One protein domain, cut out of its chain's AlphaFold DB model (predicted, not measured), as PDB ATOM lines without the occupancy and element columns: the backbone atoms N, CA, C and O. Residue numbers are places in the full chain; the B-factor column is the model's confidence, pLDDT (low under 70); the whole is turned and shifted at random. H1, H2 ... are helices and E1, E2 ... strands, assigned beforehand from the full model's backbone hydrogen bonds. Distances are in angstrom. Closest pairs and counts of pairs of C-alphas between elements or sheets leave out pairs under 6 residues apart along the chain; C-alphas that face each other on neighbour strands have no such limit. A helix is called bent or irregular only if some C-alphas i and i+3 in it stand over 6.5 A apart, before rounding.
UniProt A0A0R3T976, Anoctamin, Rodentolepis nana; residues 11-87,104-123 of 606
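AT A GLANCE: This is residues 11 to 87 and 104 to 123 of the 606 residues of the protein "Anoctamin" of Rodentolepis nana (UniProt A0A0R3T976). A long, loose rod: the strand hairpin E1 E2, with the short helix H2 beside E1, makes one end, H1 and H3 meet nearly at right angles in the middle, and the small strand pair E3 E4 with H4 makes the other end. The printed part has 97 residues, with four named helices and four named strands in the order H1 E1 E2 H2 H3 E3 E4 H4. Both two-stranded sheets are antiparallel, and the class is mixed, helices and strands. The radius of gyration of the C-alphas is 16.7 A, and they span 55 by 26 by 19 A.

IN THESE COORDINATES: H1, residues 20 to 29, begins at C-alpha 20 (-30.097, -46.657, -32.728) and is 14.3 A long. E1, residues 33 to 38, measures 15.4 A, and E2, residues 41 to 46, 16.4 A. H2 is residues 49 to 54; it is irregular, with C-alphas 50 and 53 8.4 A apart. H3, residues 68 to 81, measures 20.1 A. E3 is residues 83 to 85, E4 104 to 106, and H4 107 to 112, ending at C-alpha 112 (-43.685, -19.627, -26.065).

HOW THE PARTS SIT: H1 touches H3, about perpendicular at 74 degrees, closest at the C-alphas of Val 26 and Ala 74, 6.0 A; H3 does so with residues 71 to 74 alone. H1 and H2 only just touch, with 3 pairs of C-alphas within 8 A, the closest Glu 28 and Ile 49, 6.7 A. In the hairpin E1 E2, N 36 and O 43 are 2.8 A apart, within hydrogen-bond range. H3, with residues 79 to 80 alone, only just touches H4, with 3 pairs within 8 A, the closest C-alphas being Asp 80 and Ile 107, 6.6 A. Between E3 and E4, N 105 and O 84 are 2.8 A apart. H2 and H3 are apart. Each O i to N i+4 pair is within range in H1, H3 and H4; H2 has 0 of 2, and 2 of 3 O i to N i+3 pairs.

THE WHOLE: The farthest C-alphas, Thr 40 and Phe 87, are 56.3 A apart. Residues 88 to 103 are not printed; C-alphas 87 and 104 are 10.2 A apart across this cut. The link H2 to H3 is long, 13 residues. Residues 59 to 63, 86 to 87 and 104 to 105 are under pLDDT 70.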
ATOM      1  N   PRO A  11     -56.005 -31.693 -30.987       71.00
ATOM      2  CA  PRO A  11     -54.551 -31.734 -30.904       71.00
ATOM      3  C   PRO A  11     -53.980 -32.769 -31.882       71.00
ATOM      4  O   PRO A  11     -54.436 -33.913 -31.941       71.00
ATOM      5  N   ILE A  12     -52.961 -32.368 -32.644       80.75
ATOM      6  CA  ILE A  12     -52.186 -33.265 -33.505       80.75
ATOM      7  C   ILE A  12     -51.006 -33.794 -32.686       80.75
ATOM      8  O   ILE A  12     -50.211 -33.016 -32.164       80.75
ATOM      9  N   PHE A  13     -50.879 -35.118 -32.583       81.69
ATOM     10  CA  PHE A  13     -49.788 -35.760 -31.850       81.69
ATOM     11  C   PHE A  13     -48.706 -36.271 -32.804       81.69
ATOM     12  O   PHE A  13     -48.915 -37.256 -33.513       81.69
ATOM     13  N   ALA A  14     -47.531 -35.644 -32.772       83.69
ATOM     14  CA  ALA A  14     -46.323 -36.170 -33.399       83.69
ATOM     15  C   ALA A  14     -45.573 -37.076 -32.407       83.69
ATOM     16  O   ALA A  14     -45.309 -36.677 -31.274       83.69
ATOM     17  N   LYS A  15     -45.219 -38.298 -32.824       84.19
ATOM     18  CA  LYS A  15     -44.354 -39.191 -32.037       84.19
ATOM     19  C   LYS A  15     -42.908 -39.020 -32.483       84.19
ATOM     20  O   LYS A  15     -42.612 -39.171 -33.663       84.19
ATOM     21  N   LEU A  16     -42.022 -38.744 -31.531       85.00
ATOM     22  CA  LEU A  16     -40.584 -38.641 -31.765       85.00
ATOM     23  C   LEU A  16     -39.902 -39.973 -31.435       85.00
ATOM     24  O   LEU A  16     -40.224 -40.616 -30.437       85.00
ATOM     25  N   HIS A  17     -38.959 -40.379 -32.279       85.88
ATOM     26  CA  HIS A  17     -38.145 -41.579 -32.111       85.88
ATOM     27  C   HIS A  17     -36.733 -41.305 -32.645       85.88
ATOM     28  O   HIS A  17     -36.566 -40.593 -33.636       85.88
ATOM     29  N   VAL A  18     -35.720 -41.867 -31.984       85.69
ATOM     30  CA  VAL A  18     -34.304 -41.703 -32.332       85.69
ATOM     31  C   VAL A  18     -33.753 -43.053 -32.763       85.69
ATOM     32  O   VAL A  18     -33.804 -44.012 -32.001       85.69
ATOM     33  N   GLN A  19     -33.200 -43.094 -33.974       88.88
ATOM     34  CA  GLN A  19     -32.535 -44.270 -34.535       88.88
ATOM     35  C   GLN A  19     -31.353 -44.712 -33.662       88.88
ATOM     36  O   GLN A  19     -30.560 -43.867 -33.231       88.88
ATOM     37  N   TRP A  20     -31.172 -46.026 -33.504       86.12
ATOM     38  CA  TRP A  20     -30.097 -46.657 -32.728       86.12
ATOM     39  C   TRP A  20     -28.723 -45.980 -32.827       86.12
ATOM     40  O   TRP A  20     -28.135 -45.602 -31.817       86.12
ATOM     41  N   ASN A  21     -28.225 -45.755 -34.046       88.12
ATOM     42  CA  ASN A  21     -26.889 -45.193 -34.263       88.12
ATOM     43  C   ASN A  21     -26.737 -43.770 -33.697       88.12
ATOM     44  O   ASN A  21     -25.682 -43.436 -33.161       88.12
ATOM     45  N   LYS A  22     -27.794 -42.948 -33.761       89.06
ATOM     46  CA  LYS A  22     -27.811 -41.612 -33.142       89.06
ATOM     47  C   LYS A  22     -27.941 -41.706 -31.622       89.06
ATOM     48  O   LYS A  22     -27.312 -40.929 -30.913       89.06
ATOM     49  N   LEU A  23     -28.711 -42.673 -31.120       89.12
ATOM     50  CA  LEU A  23     -28.855 -42.919 -29.684       89.12
ATOM     51  C   LEU A  23     -27.517 -43.323 -29.040       89.12
ATOM     52  O   LEU A  23     -27.189 -42.808 -27.979       89.12
ATOM     53  N   LEU A  24     -26.714 -44.163 -29.706       89.25
ATOM     54  CA  LEU A  24     -25.362 -44.525 -29.256       89.25
ATOM     55  C   LEU A  24     -24.425 -43.305 -29.173       89.25
ATOM     56  O   LEU A  24     -23.711 -43.158 -28.185       89.25
ATOM     57  N   GLN A  25     -24.452 -42.420 -30.177       90.38
ATOM     58  CA  GLN A  25     -23.657 -41.182 -30.194       90.38
ATOM     59  C   GLN A  25     -24.061 -40.230 -29.065       90.38
ATOM     60  O   GLN A  25     -23.207 -39.712 -28.351       90.38
ATOM     61  N   VAL A  26     -25.365 -40.033 -28.856       89.38
ATOM     62  CA  VAL A  26     -25.865 -39.184 -27.767       89.38
ATOM     63  C   VAL A  26     -25.589 -39.805 -26.393       89.38
ATOM     64  O   VAL A  26     -25.253 -39.075 -25.469       89.38
ATOM     65  N   ALA A  27     -25.641 -41.132 -26.251       87.56
ATOM     66  CA  ALA A  27     -25.287 -41.820 -25.007       87.56
ATOM     67  C   ALA A  27     -23.800 -41.673 -24.631       87.56
ATOM     68  O   ALA A  27     -23.483 -41.578 -23.445       87.56
ATOM     69  N   GLU A  28     -22.900 -41.636 -25.620       90.12
ATOM     70  CA  GLU A  28     -21.469 -41.369 -25.415       90.12
ATOM     71  C   GLU A  28     -21.219 -39.895 -25.057       90.12
ATOM     72  O   GLU A  28     -20.505 -39.624 -24.093       90.12
ATOM     73  N   LEU A  29     -21.875 -38.950 -25.748       89.06
ATOM     74  CA  LEU A  29     -21.820 -37.509 -25.442       89.06
ATOM     75  C   LEU A  29     -22.389 -37.156 -24.057       89.06
ATOM     76  O   LEU A  29     -21.878 -36.261 -23.391       89.06
ATOM     77  N   LEU A  30     -23.442 -37.852 -23.620       82.56
ATOM     78  CA  LEU A  30     -24.045 -37.707 -22.290       82.56
ATOM     79  C   LEU A  30     -23.369 -38.581 -21.218       82.56
ATOM     80  O   LEU A  30     -23.824 -38.590 -20.075       82.56
ATOM     81  N   HIS A  31     -22.314 -39.322 -21.576       83.38
ATOM     82  CA  HIS A  31     -21.549 -40.205 -20.691       83.38
ATOM     83  C   HIS A  31     -22.420 -41.157 -19.844       83.38
ATOM     84  O   HIS A  31     -22.181 -41.342 -18.649       83.38
ATOM     85  N   PHE A  32     -23.441 -41.777 -20.453       82.62
ATOM     86  CA  PHE A  32     -24.372 -42.668 -19.747       82.62
ATOM     87  C   PHE A  32     -23.634 -43.798 -19.013       82.62
ATOM     88  O   PHE A  32     -22.907 -44.574 -19.626       82.62
ATOM     89  N   GLN A  33     -23.844 -43.920 -17.703       81.56
ATOM     90  CA  GLN A  33     -23.181 -44.930 -16.875       81.56
ATOM     91  C   GLN A  33     -23.777 -46.321 -17.130       81.56
ATOM     92  O   GLN A  33     -24.948 -46.574 -16.837       81.56
ATOM     93  N   LYS A  34     -22.973 -47.249 -17.658       83.62
ATOM     94  CA  LYS A  34     -23.406 -48.608 -18.023       83.62
ATOM     95  C   LYS A  34     -22.582 -49.684 -17.300       83.62
ATOM     96  O   LYS A  34     -21.391 -49.495 -17.063       83.62
ATOM     97  N   PRO A  35     -23.195 -50.826 -16.930       82.81
ATOM     98  CA  PRO A  35     -22.509 -51.881 -16.194       82.81
ATOM     99  C   PRO A  35     -21.576 -52.709 -17.092       82.81
ATOM    100  O   PRO A  35     -21.994 -53.231 -18.122       82.81
ATOM    101  N   ILE A  36     -20.340 -52.917 -16.646       84.00
ATOM    102  CA  ILE A  36     -19.345 -53.837 -17.212       84.00
ATOM    103  C   ILE A  36     -19.146 -54.998 -16.229       84.00
ATOM    104  O   ILE A  36     -19.111 -54.804 -15.009       84.00
ATOM    105  N   ALA A  37     -19.021 -56.218 -16.756       76.38
ATOM    106  CA  ALA A  37     -18.733 -57.412 -15.965       76.38
ATOM    107  C   ALA A  37     -17.223 -57.702 -15.967       76.38
ATOM    108  O   ALA A  37     -16.681 -58.144 -16.978       76.38
ATOM    109  N   ILE A  38     -16.549 -57.484 -14.832       79.25
ATOM    110  CA  ILE A  38     -15.136 -57.848 -14.645       79.25
ATOM    111  C   ILE A  38     -15.069 -58.958 -13.591       79.25
ATOM    112  O   ILE A  38     -15.133 -58.718 -12.382       79.25
ATOM    113  N   GLY A  39     -15.005 -60.206 -14.065       78.94
ATOM    114  CA  GLY A  39     -15.117 -61.394 -13.218       78.94
ATOM    115  C   GLY A  39     -16.473 -61.450 -12.509       78.94
ATOM    116  O   GLY A  39     -17.521 -61.432 -13.151       78.94
ATOM    117  N   THR A  40     -16.463 -61.496 -11.176       71.75
ATOM    118  CA  THR A  40     -17.677 -61.514 -10.338       71.75
ATOM    119  C   THR A  40     -18.189 -60.123  -9.945       71.75
ATOM    120  O   THR A  40     -19.250 -60.021  -9.328       71.75
ATOM    121  N   LYS A  41     -17.467 -59.040 -10.273       72.00
ATOM    122  CA  LYS A  41     -17.841 -57.667  -9.899       72.00
ATOM    123  C   LYS A  41     -18.442 -56.908 -11.083       72.00
ATOM    124  O   LYS A  41     -17.843 -56.816 -12.151       72.00
ATOM    125  N   THR A  42     -19.600 -56.291 -10.843       75.94
ATOM    126  CA  THR A  42     -20.199 -55.308 -11.757       75.94
ATOM    127  C   THR A  42     -19.702 -53.906 -11.405       75.94
ATOM    128  O   THR A  42     -19.977 -53.389 -10.310       75.94
ATOM    129  N   ILE A  43     -18.982 -53.293 -12.339       76.56
ATOM    130  CA  ILE A  43     -18.498 -51.908 -12.272       76.56
ATOM    131  C   ILE A  43     -19.350 -51.077 -13.237       76.56
ATOM    132  O   ILE A  43     -19.789 -51.600 -14.254       76.56
ATOM    133  N   TYR A  44     -19.633 -49.821 -12.899       78.12
ATOM    134  CA  TYR A  44     -20.281 -48.885 -13.818       78.12
ATOM    135  C   TYR A  44     -19.200 -48.010 -14.443       78.12
ATOM    136  O   TYR A  44     -18.295 -47.568 -13.736       78.12
ATOM    137  N   GLU A  45     -19.277 -47.813 -15.753       81.00
ATOM    138  CA  GLU A  45     -18.370 -46.944 -16.497       81.00
ATOM    139  C   GLU A  45     -19.162 -46.135 -17.532       81.00
ATOM    140  O   GLU A  45     -20.197 -46.588 -18.032       81.00
ATOM    141  N   SER A  46     -18.672 -44.939 -17.864       84.12
ATOM    142  CA  SER A  46     -19.241 -44.094 -18.912       84.12
ATOM    143  C   SER A  46     -19.262 -44.838 -20.248       84.12
ATOM    144  O   SER A  46     -18.227 -45.335 -20.705       84.12
ATOM    145  N   PHE A  47     -20.429 -44.890 -20.884       85.75
ATOM    146  CA  PHE A  47     -20.611 -45.538 -22.170       85.75
ATOM    147  C   PHE A  47     -19.702 -44.919 -23.237       85.75
ATOM    148  O   PHE A  47     -19.690 -43.705 -23.428       85.75
ATOM    149  N   ALA A  48     -18.975 -45.779 -23.949       86.81
ATOM    150  CA  ALA A  48     -18.140 -45.411 -25.082       86.81
ATOM    151  C   ALA A  48     -18.397 -46.382 -26.241       86.81
ATOM    152  O   ALA A  48     -18.367 -47.604 -26.050       86.81
ATOM    153  N   ILE A  49     -18.605 -45.858 -27.450       86.88
ATOM    154  CA  ILE A  49     -18.912 -46.650 -28.651       86.88
ATOM    155  C   ILE A  49     -17.758 -47.609 -28.965       86.88
ATOM    156  O   ILE A  49     -17.991 -48.761 -29.334       86.88
ATOM    157  N   SER A  50     -16.519 -47.166 -28.737       86.50
ATOM    158  CA  SER A  50     -15.294 -47.960 -28.914       86.50
ATOM    159  C   SER A  50     -15.253 -49.241 -28.070       86.50
ATOM    160  O   SER A  50     -14.666 -50.231 -28.499       86.50
ATOM    161  N   ARG A  51     -15.899 -49.252 -26.895       85.50
ATOM    162  CA  ARG A  51     -15.927 -50.387 -25.951       85.50
ATOM    163  C   ARG A  51     -17.319 -51.001 -25.783       85.50
ATOM    164  O   ARG A  51     -17.552 -51.742 -24.831       85.50
ATOM    165  N   ARG A  52     -18.241 -50.746 -26.721       84.25
ATOM    166  CA  ARG A  52     -19.657 -51.161 -26.651       84.25
ATOM    167  C   ARG A  52     -19.883 -52.640 -26.286       84.25
ATOM    168  O   ARG A  52     -20.770 -52.934 -25.495       84.25
ATOM    169  N   SER A  53     -19.045 -53.553 -26.781       81.56
ATOM    170  CA  SER A  53     -19.133 -55.000 -26.521       81.56
ATOM    171  C   SER A  53     -18.714 -55.438 -25.109       81.56
ATOM    172  O   SER A  53     -18.992 -56.571 -24.730       81.56
ATOM    173  N   ALA A  54     -18.067 -54.573 -24.319       83.19
ATOM    174  CA  ALA A  54     -17.712 -54.867 -22.928       83.19
ATOM    175  C   ALA A  54     -18.885 -54.643 -21.950       83.19
ATOM    176  O   ALA A  54     -18.859 -55.139 -20.821       83.19
ATOM    177  N   PHE A  55     -19.917 -53.898 -22.360       84.44
ATOM    178  CA  PHE A  55     -21.058 -53.586 -21.504       84.44
ATOM    179  C   PHE A  55     -22.038 -54.759 -21.417       84.44
ATOM    180  O   PHE A  55     -22.449 -55.361 -22.411       84.44
ATOM    181  N   LYS A  56     -22.455 -55.076 -20.190       79.19
ATOM    182  CA  LYS A  56     -23.376 -56.171 -19.899       79.19
ATOM    183  C   LYS A  56     -24.747 -55.883 -20.515       79.19
ATOM    184  O   LYS A  56     -25.352 -54.854 -20.230       79.19
ATOM    185  N   GLY A  57     -25.252 -56.830 -21.304       75.38
ATOM    186  CA  GLY A  57     -26.534 -56.702 -22.004       75.38
ATOM    187  C   GLY A  57     -26.445 -56.004 -23.363       75.38
ATOM    188  O   GLY A  57     -27.476 -55.825 -24.004       75.38
ATOM    189  N   PHE A  58     -25.246 -55.634 -23.833       76.81
ATOM    190  CA  PHE A  58     -25.068 -55.206 -25.217       76.81
ATOM    191  C   PHE A  58     -25.238 -56.414 -26.153       76.81
ATOM    192  O   PHE A  58     -24.431 -57.343 -26.146       76.81
ATOM    193  N   SER A  59     -26.310 -56.406 -26.941       65.81
ATOM    194  CA  SER A  59     -26.589 -57.372 -28.007       65.81
ATOM    195  C   SER A  59     -27.193 -56.625 -29.194       65.81
ATOM    196  O   SER A  59     -27.728 -55.532 -29.008       65.81
ATOM    197  N   ASP A  60     -27.154 -57.209 -30.391       57.97
ATOM    198  CA  ASP A  60     -27.702 -56.571 -31.600       57.97
ATOM    199  C   ASP A  60     -29.240 -56.406 -31.565       57.97
ATOM    200  O   ASP A  60     -29.818 -55.722 -32.410       57.97
ATOM    201  N   ASN A  61     -29.912 -56.969 -30.553       59.53
ATOM    202  CA  ASN A  61     -31.316 -56.700 -30.262       59.53
ATOM    203  C   ASN A  61     -31.472 -55.324 -29.585       59.53
ATOM    204  O   ASN A  61     -31.388 -55.186 -28.365       59.53
ATOM    205  N   GLU A  62     -31.772 -54.323 -30.414       62.84
ATOM    206  CA  GLU A  62     -31.974 -52.892 -30.108       62.84
ATOM    207  C   GLU A  62     -32.902 -52.578 -28.908       62.84
ATOM    208  O   GLU A  62     -32.849 -51.486 -28.334       62.84
ATOM    209  N   ALA A  63     -33.781 -53.514 -28.536       63.72
ATOM    210  CA  ALA A  63     -34.949 -53.279 -27.686       63.72
ATOM    211  C   ALA A  63     -34.630 -52.820 -26.249       63.72
ATOM    212  O   ALA A  63     -35.214 -51.824 -25.809       63.72
ATOM    213  N   ASP A  64     -33.681 -53.467 -25.560       70.44
ATOM    214  CA  ASP A  64     -33.630 -53.448 -24.082       70.44
ATOM    215  C   ASP A  64     -32.344 -52.860 -23.461       70.44
ATOM    216  O   ASP A  64     -32.264 -52.699 -22.244       70.44
ATOM    217  N   PHE A  65     -31.323 -52.508 -24.253       82.88
ATOM    218  CA  PHE A  65     -30.050 -51.991 -23.709       82.88
ATOM    219  C   PHE A  65     -30.152 -50.564 -23.138       82.88
ATOM    220  O   PHE A  65     -29.483 -50.233 -22.151       82.88
ATOM    221  N   PHE A  66     -30.979 -49.713 -23.758       81.88
ATOM    222  CA  PHE A  66     -31.289 -48.374 -23.256       81.88
ATOM    223  C   PHE A  66     -32.682 -48.342 -22.632       81.88
ATOM    224  O   PHE A  66     -33.665 -48.728 -23.270       81.88
ATOM    225  N   THR A  67     -32.774 -47.837 -21.403       77.38
ATOM    226  CA  THR A  67     -34.048 -47.697 -20.693       77.38
ATOM    227  C   THR A  67     -34.940 -46.657 -21.382       77.38
ATOM    228  O   THR A  67     -34.441 -45.763 -22.080       77.38
ATOM    229  N   PRO A  68     -36.272 -46.704 -21.180       76.31
ATOM    230  CA  PRO A  68     -37.166 -45.656 -21.666       76.31
ATOM    231  C   PRO A  68     -36.731 -44.257 -21.206       76.31
ATOM    232  O   PRO A  68     -36.761 -43.317 -21.999       76.31
ATOM    233  N   THR A  69     -36.246 -44.118 -19.966       74.19
ATOM    234  CA  THR A  69     -35.750 -42.845 -19.423       74.19
ATOM    235  C   THR A  69     -34.493 -42.344 -20.138       74.19
ATOM    236  O   THR A  69     -34.430 -41.169 -20.486       74.19
ATOM    237  N   GLU A  70     -33.512 -43.205 -20.414       78.94
ATOM    238  CA  GLU A  70     -32.302 -42.834 -21.171       78.94
ATOM    239  C   GLU A  70     -32.641 -42.390 -22.603       78.94
ATOM    240  O   GLU A  70     -32.089 -41.408 -23.101       78.94
ATOM    241  N   ARG A  71     -33.602 -43.066 -23.249       81.12
ATOM    242  CA  ARG A  71     -34.130 -42.673 -24.566       81.12
ATOM    243  C   ARG A  71     -34.819 -41.304 -24.525       81.12
ATOM    244  O   ARG A  71     -34.615 -40.501 -25.432       81.12
ATOM    245  N   ILE A  72     -35.597 -41.021 -23.477       79.75
ATOM    246  CA  ILE A  72     -36.231 -39.710 -23.262       79.75
ATOM    247  C   ILE A  72     -35.170 -38.621 -23.058       79.75
ATOM    248  O   ILE A  72     -35.251 -37.591 -23.719       79.75
ATOM    249  N   LEU A  73     -34.154 -38.859 -22.222       75.94
ATOM    250  CA  LEU A  73     -33.056 -37.910 -21.986       75.94
ATOM    251  C   LEU A  73     -32.260 -37.614 -23.265       75.94
ATOM    252  O   LEU A  73     -31.911 -36.464 -23.519       75.94
ATOM    253  N   ALA A  74     -32.016 -38.627 -24.101       82.88
ATOM    254  CA  ALA A  74     -31.373 -38.437 -25.398       82.88
ATOM    255  C   ALA A  74     -32.238 -37.601 -26.362       82.88
ATOM    256  O   ALA A  74     -31.709 -36.740 -27.065       82.88
ATOM    257  N   ILE A  75     -33.561 -37.811 -26.382       83.69
ATOM    258  CA  ILE A  75     -34.502 -36.988 -27.162       83.69
ATOM    259  C   ILE A  75     -34.521 -35.545 -26.644       83.69
ATOM    260  O   ILE A  75     -34.397 -34.623 -27.442       83.69
ATOM    261  N   GLU A  76     -34.642 -35.341 -25.332       79.06
ATOM    262  CA  GLU A  76     -34.648 -34.016 -24.701       79.06
ATOM    263  C   GLU A  76     -33.351 -33.254 -25.006       79.06
ATOM    264  O   GLU A  76     -33.409 -32.107 -25.445       79.06
ATOM    265  N   TYR A  77     -32.194 -33.919 -24.909       82.25
ATOM    266  CA  TYR A  77     -30.903 -33.353 -25.300       82.25
ATOM    267  C   TYR A  77     -30.861 -32.933 -26.777       82.25
ATOM    268  O   TYR A  77     -30.446 -31.813 -27.070       82.25
ATOM    269  N   ILE A  78     -31.312 -33.793 -27.702       85.94
ATOM    270  CA  ILE A  78     -31.369 -33.459 -29.136       85.94
ATOM    271  C   ILE A  78     -32.268 -32.241 -29.369       85.94
ATOM    272  O   ILE A  78     -31.884 -31.353 -30.123       85.94
ATOM    273  N   LEU A  79     -33.440 -32.178 -28.729       81.75
ATOM    274  CA  LEU A  79     -34.400 -31.089 -28.917       81.75
ATOM    275  C   LEU A  79     -33.891 -29.751 -28.358       81.75
ATOM    276  O   LEU A  79     -34.017 -28.734 -29.040       81.75
ATOM    277  N   ASP A  80     -33.279 -29.749 -27.168       76.56
ATOM    278  CA  ASP A  80     -32.721 -28.538 -26.543       76.56
ATOM    279  C   ASP A  80     -31.485 -27.996 -27.294       76.56
ATOM    280  O   ASP A  80     -31.231 -26.793 -27.249       76.56
ATOM    281  N   HIS A  81     -30.738 -28.850 -28.011       81.19
ATOM    282  CA  HIS A  81     -29.575 -28.453 -28.826       81.19
ATOM    283  C   HIS A  81     -29.893 -28.307 -30.326       81.19
ATOM    284  O   HIS A  81     -29.029 -27.892 -31.100       81.19
ATOM    285  N   SER A  82     -31.117 -28.631 -30.753       81.81
ATOM    286  CA  SER A  82     -31.570 -28.424 -32.127       81.81
ATOM    287  C   SER A  82     -32.054 -26.992 -32.348       81.81
ATOM    288  O   SER A  82     -32.932 -26.488 -31.646       81.81
ATOM    289  N   ASN A  83     -31.490 -26.359 -33.370       80.25
ATOM    290  CA  ASN A  83     -31.927 -25.073 -33.890       80.25
ATOM    291  C   ASN A  83     -32.801 -25.315 -35.123       80.25
ATOM    292  O   ASN A  83     -32.365 -25.974 -36.065       80.25
ATOM    293  N   PHE A  84     -34.018 -24.777 -35.122       77.50
ATOM    294  CA  PHE A  84     -34.942 -24.864 -36.248       77.50
ATOM    295  C   PHE A  84     -34.827 -23.596 -37.089       77.50
ATOM    296  O   PHE A  84     -35.085 -22.498 -36.597       77.50
ATOM    297  N   GLU A  85     -34.433 -23.732 -38.350       71.88
ATOM    298  CA  GLU A  85     -34.525 -22.629 -39.306       71.88
ATOM    299  C   GLU A  85     -36.002 -22.378 -39.637       71.88
ATOM    300  O   GLU A  85     -36.792 -23.316 -39.788       71.88
ATOM    301  N   GLY A  86     -36.398 -21.106 -39.683       60.47
ATOM    302  CA  GLY A  86     -37.734 -20.741 -40.141       60.47
ATOM    303  C   GLY A  86     -37.858 -21.000 -41.639       60.47
ATOM    304  O   GLY A  86     -36.932 -20.696 -42.387       60.47
ATOM    305  N   PHE A  87     -39.002 -21.519 -42.089       51.81
ATOM    306  CA  PHE A  87     -39.324 -21.493 -43.514       51.81
ATOM    307  C   PHE A  87     -39.468 -20.030 -43.948       51.81
ATOM    308  O   PHE A  87     -40.418 -19.356 -43.543       51.81
ATOM    309  N   THR A 104     -32.455 -18.783 -36.586       62.59
ATOM    310  CA  THR A 104     -32.650 -20.063 -35.905       62.59
ATOM    311  C   THR A 104     -33.504 -19.886 -34.653       62.59
ATOM    312  O   THR A 104     -33.169 -19.084 -33.776       62.59
ATOM    313  N   VAL A 105     -34.565 -20.678 -34.536       69.06
ATOM    314  CA  VAL A 105     -35.517 -20.687 -33.420       69.06
ATOM    315  C   VAL A 105     -35.312 -21.957 -32.589       69.06
ATOM    316  O   VAL A 105     -35.208 -23.050 -33.140       69.06
ATOM    317  N   SER A 106     -35.264 -21.838 -31.261       75.12
ATOM    318  CA  SER A 106     -35.172 -22.992 -30.354       75.12
ATOM    319  C   SER A 106     -36.554 -23.539 -29.976       75.12
ATOM    320  O   SER A 106     -37.568 -22.838 -30.062       75.12
ATOM    321  N   ILE A 107     -36.617 -24.787 -29.504       77.50
ATOM    322  CA  ILE A 107     -37.892 -25.428 -29.137       77.50
ATOM    323  C   ILE A 107     -38.651 -24.691 -28.015       77.50
ATOM    324  O   ILE A 107     -39.881 -24.620 -28.030       77.50
ATOM    325  N   ASP A 108     -37.924 -24.073 -27.080       72.50
ATOM    326  CA  ASP A 108     -38.501 -23.233 -26.023       72.50
ATOM    327  C   ASP A 108     -39.233 -22.007 -26.584       72.50
ATOM    328  O   ASP A 108     -40.274 -21.606 -26.057       72.50
ATOM    329  N   GLU A 109     -38.716 -21.424 -27.662       74.12
ATOM    330  CA  GLU A 109     -39.299 -20.261 -28.325       74.12
ATOM    331  C   GLU A 109     -40.531 -20.654 -29.162       74.12
ATOM    332  O   GLU A 109     -41.555 -19.972 -29.105       74.12
ATOM    333  N   LEU A 110     -40.506 -21.814 -29.835       75.38
ATOM    334  CA  LEU A 110     -41.688 -22.391 -30.501       75.38
ATOM    335  C   LEU A 110     -42.833 -22.678 -29.514       75.38
ATOM    336  O   LEU A 110     -44.004 -22.455 -29.834       75.38
ATOM    337  N   ARG A 111     -42.502 -23.127 -28.296       73.56
ATOM    338  CA  ARG A 111     -43.470 -23.323 -27.207       73.56
ATOM    339  C   ARG A 111     -44.041 -21.998 -26.696       73.56
ATOM    340  O   ARG A 111     -45.255 -21.889 -26.553       73.56
ATOM    341  N   LYS A 112     -43.210 -20.971 -26.468       71.94
ATOM    342  CA  LYS A 112     -43.685 -19.627 -26.065       71.94
ATOM    343  C   LYS A 112     -44.615 -18.992 -27.099       71.94
ATOM    344  O   LYS A 112     -45.578 -18.335 -26.723       71.94
ATOM    345  N   ARG A 113     -44.341 -19.205 -28.391       71.50
ATOM    346  CA  ARG A 113     -45.170 -18.727 -29.513       71.50
ATOM    347  C   ARG A 113     -46.459 -19.535 -29.717       71.50
ATOM    348  O   ARG A 113     -47.227 -19.214 -30.615       71.50
ATOM    349  N   GLY A 114     -46.701 -20.578 -28.917       70.44
ATOM    350  CA  GLY A 114     -47.903 -21.411 -29.002       70.44
ATOM    351  C   GLY A 114     -47.950 -22.362 -30.204       70.44
ATOM    352  O   GLY A 114     -48.986 -22.978 -30.437       70.44
ATOM    353  N   VAL A 115     -46.849 -22.515 -30.952       79.44
ATOM    354  CA  VAL A 115     -46.760 -23.441 -32.099       79.44
ATOM    355  C   VAL A 115     -46.753 -24.893 -31.615       79.44
ATOM    356  O   VAL A 115     -47.385 -25.760 -32.213       79.44
ATOM    357  N   ILE A 116     -46.067 -25.155 -30.498       76.19
ATOM    358  CA  ILE A 116     -46.068 -26.447 -29.806       76.19
ATOM    359  C   ILE A 116     -46.825 -26.280 -28.487       76.19
ATOM    360  O   ILE A 116     -46.335 -25.614 -27.576       76.19
ATOM    361  N   LEU A 117     -47.998 -26.913 -28.375       72.88
ATOM    362  CA  LEU A 117     -48.841 -26.854 -27.172       72.88
ATOM    363  C   LEU A 117     -48.174 -27.525 -25.960       72.88
ATOM    364  O   LEU A 117     -48.133 -26.959 -24.872       72.88
ATOM    365  N   ALA A 118     -47.636 -28.732 -26.150       71.81
ATOM    366  CA  ALA A 118     -46.946 -29.484 -25.109       71.81
ATOM    367  C   ALA A 118     -45.916 -30.451 -25.707       71.81
ATOM    368  O   ALA A 118     -46.140 -31.037 -26.765       71.81
ATOM    369  N   LEU A 119     -44.819 -30.660 -24.980       74.50
ATOM    370  CA  LEU A 119     -43.853 -31.730 -25.211       74.50
ATOM    371  C   LEU A 119     -43.787 -32.572 -23.933       74.50
ATOM    372  O   LEU A 119     -43.614 -32.017 -22.848       74.50
ATOM    373  N   PHE A 120     -43.969 -33.885 -24.050       76.25
ATOM    374  CA  PHE A 120     -44.056 -34.786 -22.903       76.25
ATOM    375  C   PHE A 120     -43.612 -36.210 -23.272       76.25
ATOM    376  O   PHE A 120     -43.868 -36.657 -24.394       76.25
ATOM    377  N   PRO A 121     -42.968 -36.945 -22.348       78.88
ATOM    378  CA  PRO A 121     -42.718 -38.368 -22.528       78.88
ATOM    379  C   PRO A 121     -44.026 -39.164 -22.437       78.88
ATOM    380  O   PRO A 121     -44.935 -38.815 -21.684       78.88
ATOM    381  N   LEU A 122     -44.107 -40.271 -23.174       76.00
ATOM    382  CA  LEU A 122     -45.213 -41.219 -23.049       76.00
ATOM    383  C   LEU A 122     -44.932 -42.189 -21.897       76.00
ATOM    384  O   LEU A 122     -43.883 -42.829 -21.864       76.00
ATOM    385  N   HIS A 123     -45.884 -42.331 -20.975       78.94
ATOM    386  CA  HIS A 123     -45.858 -43.417 -19.996       78.94
ATOM    387  C   HIS A 123     -46.129 -44.772 -20.661       78.94
ATOM    388  O   HIS A 123     -46.768 -44.828 -21.707       78.94
TER     389      HIS A 123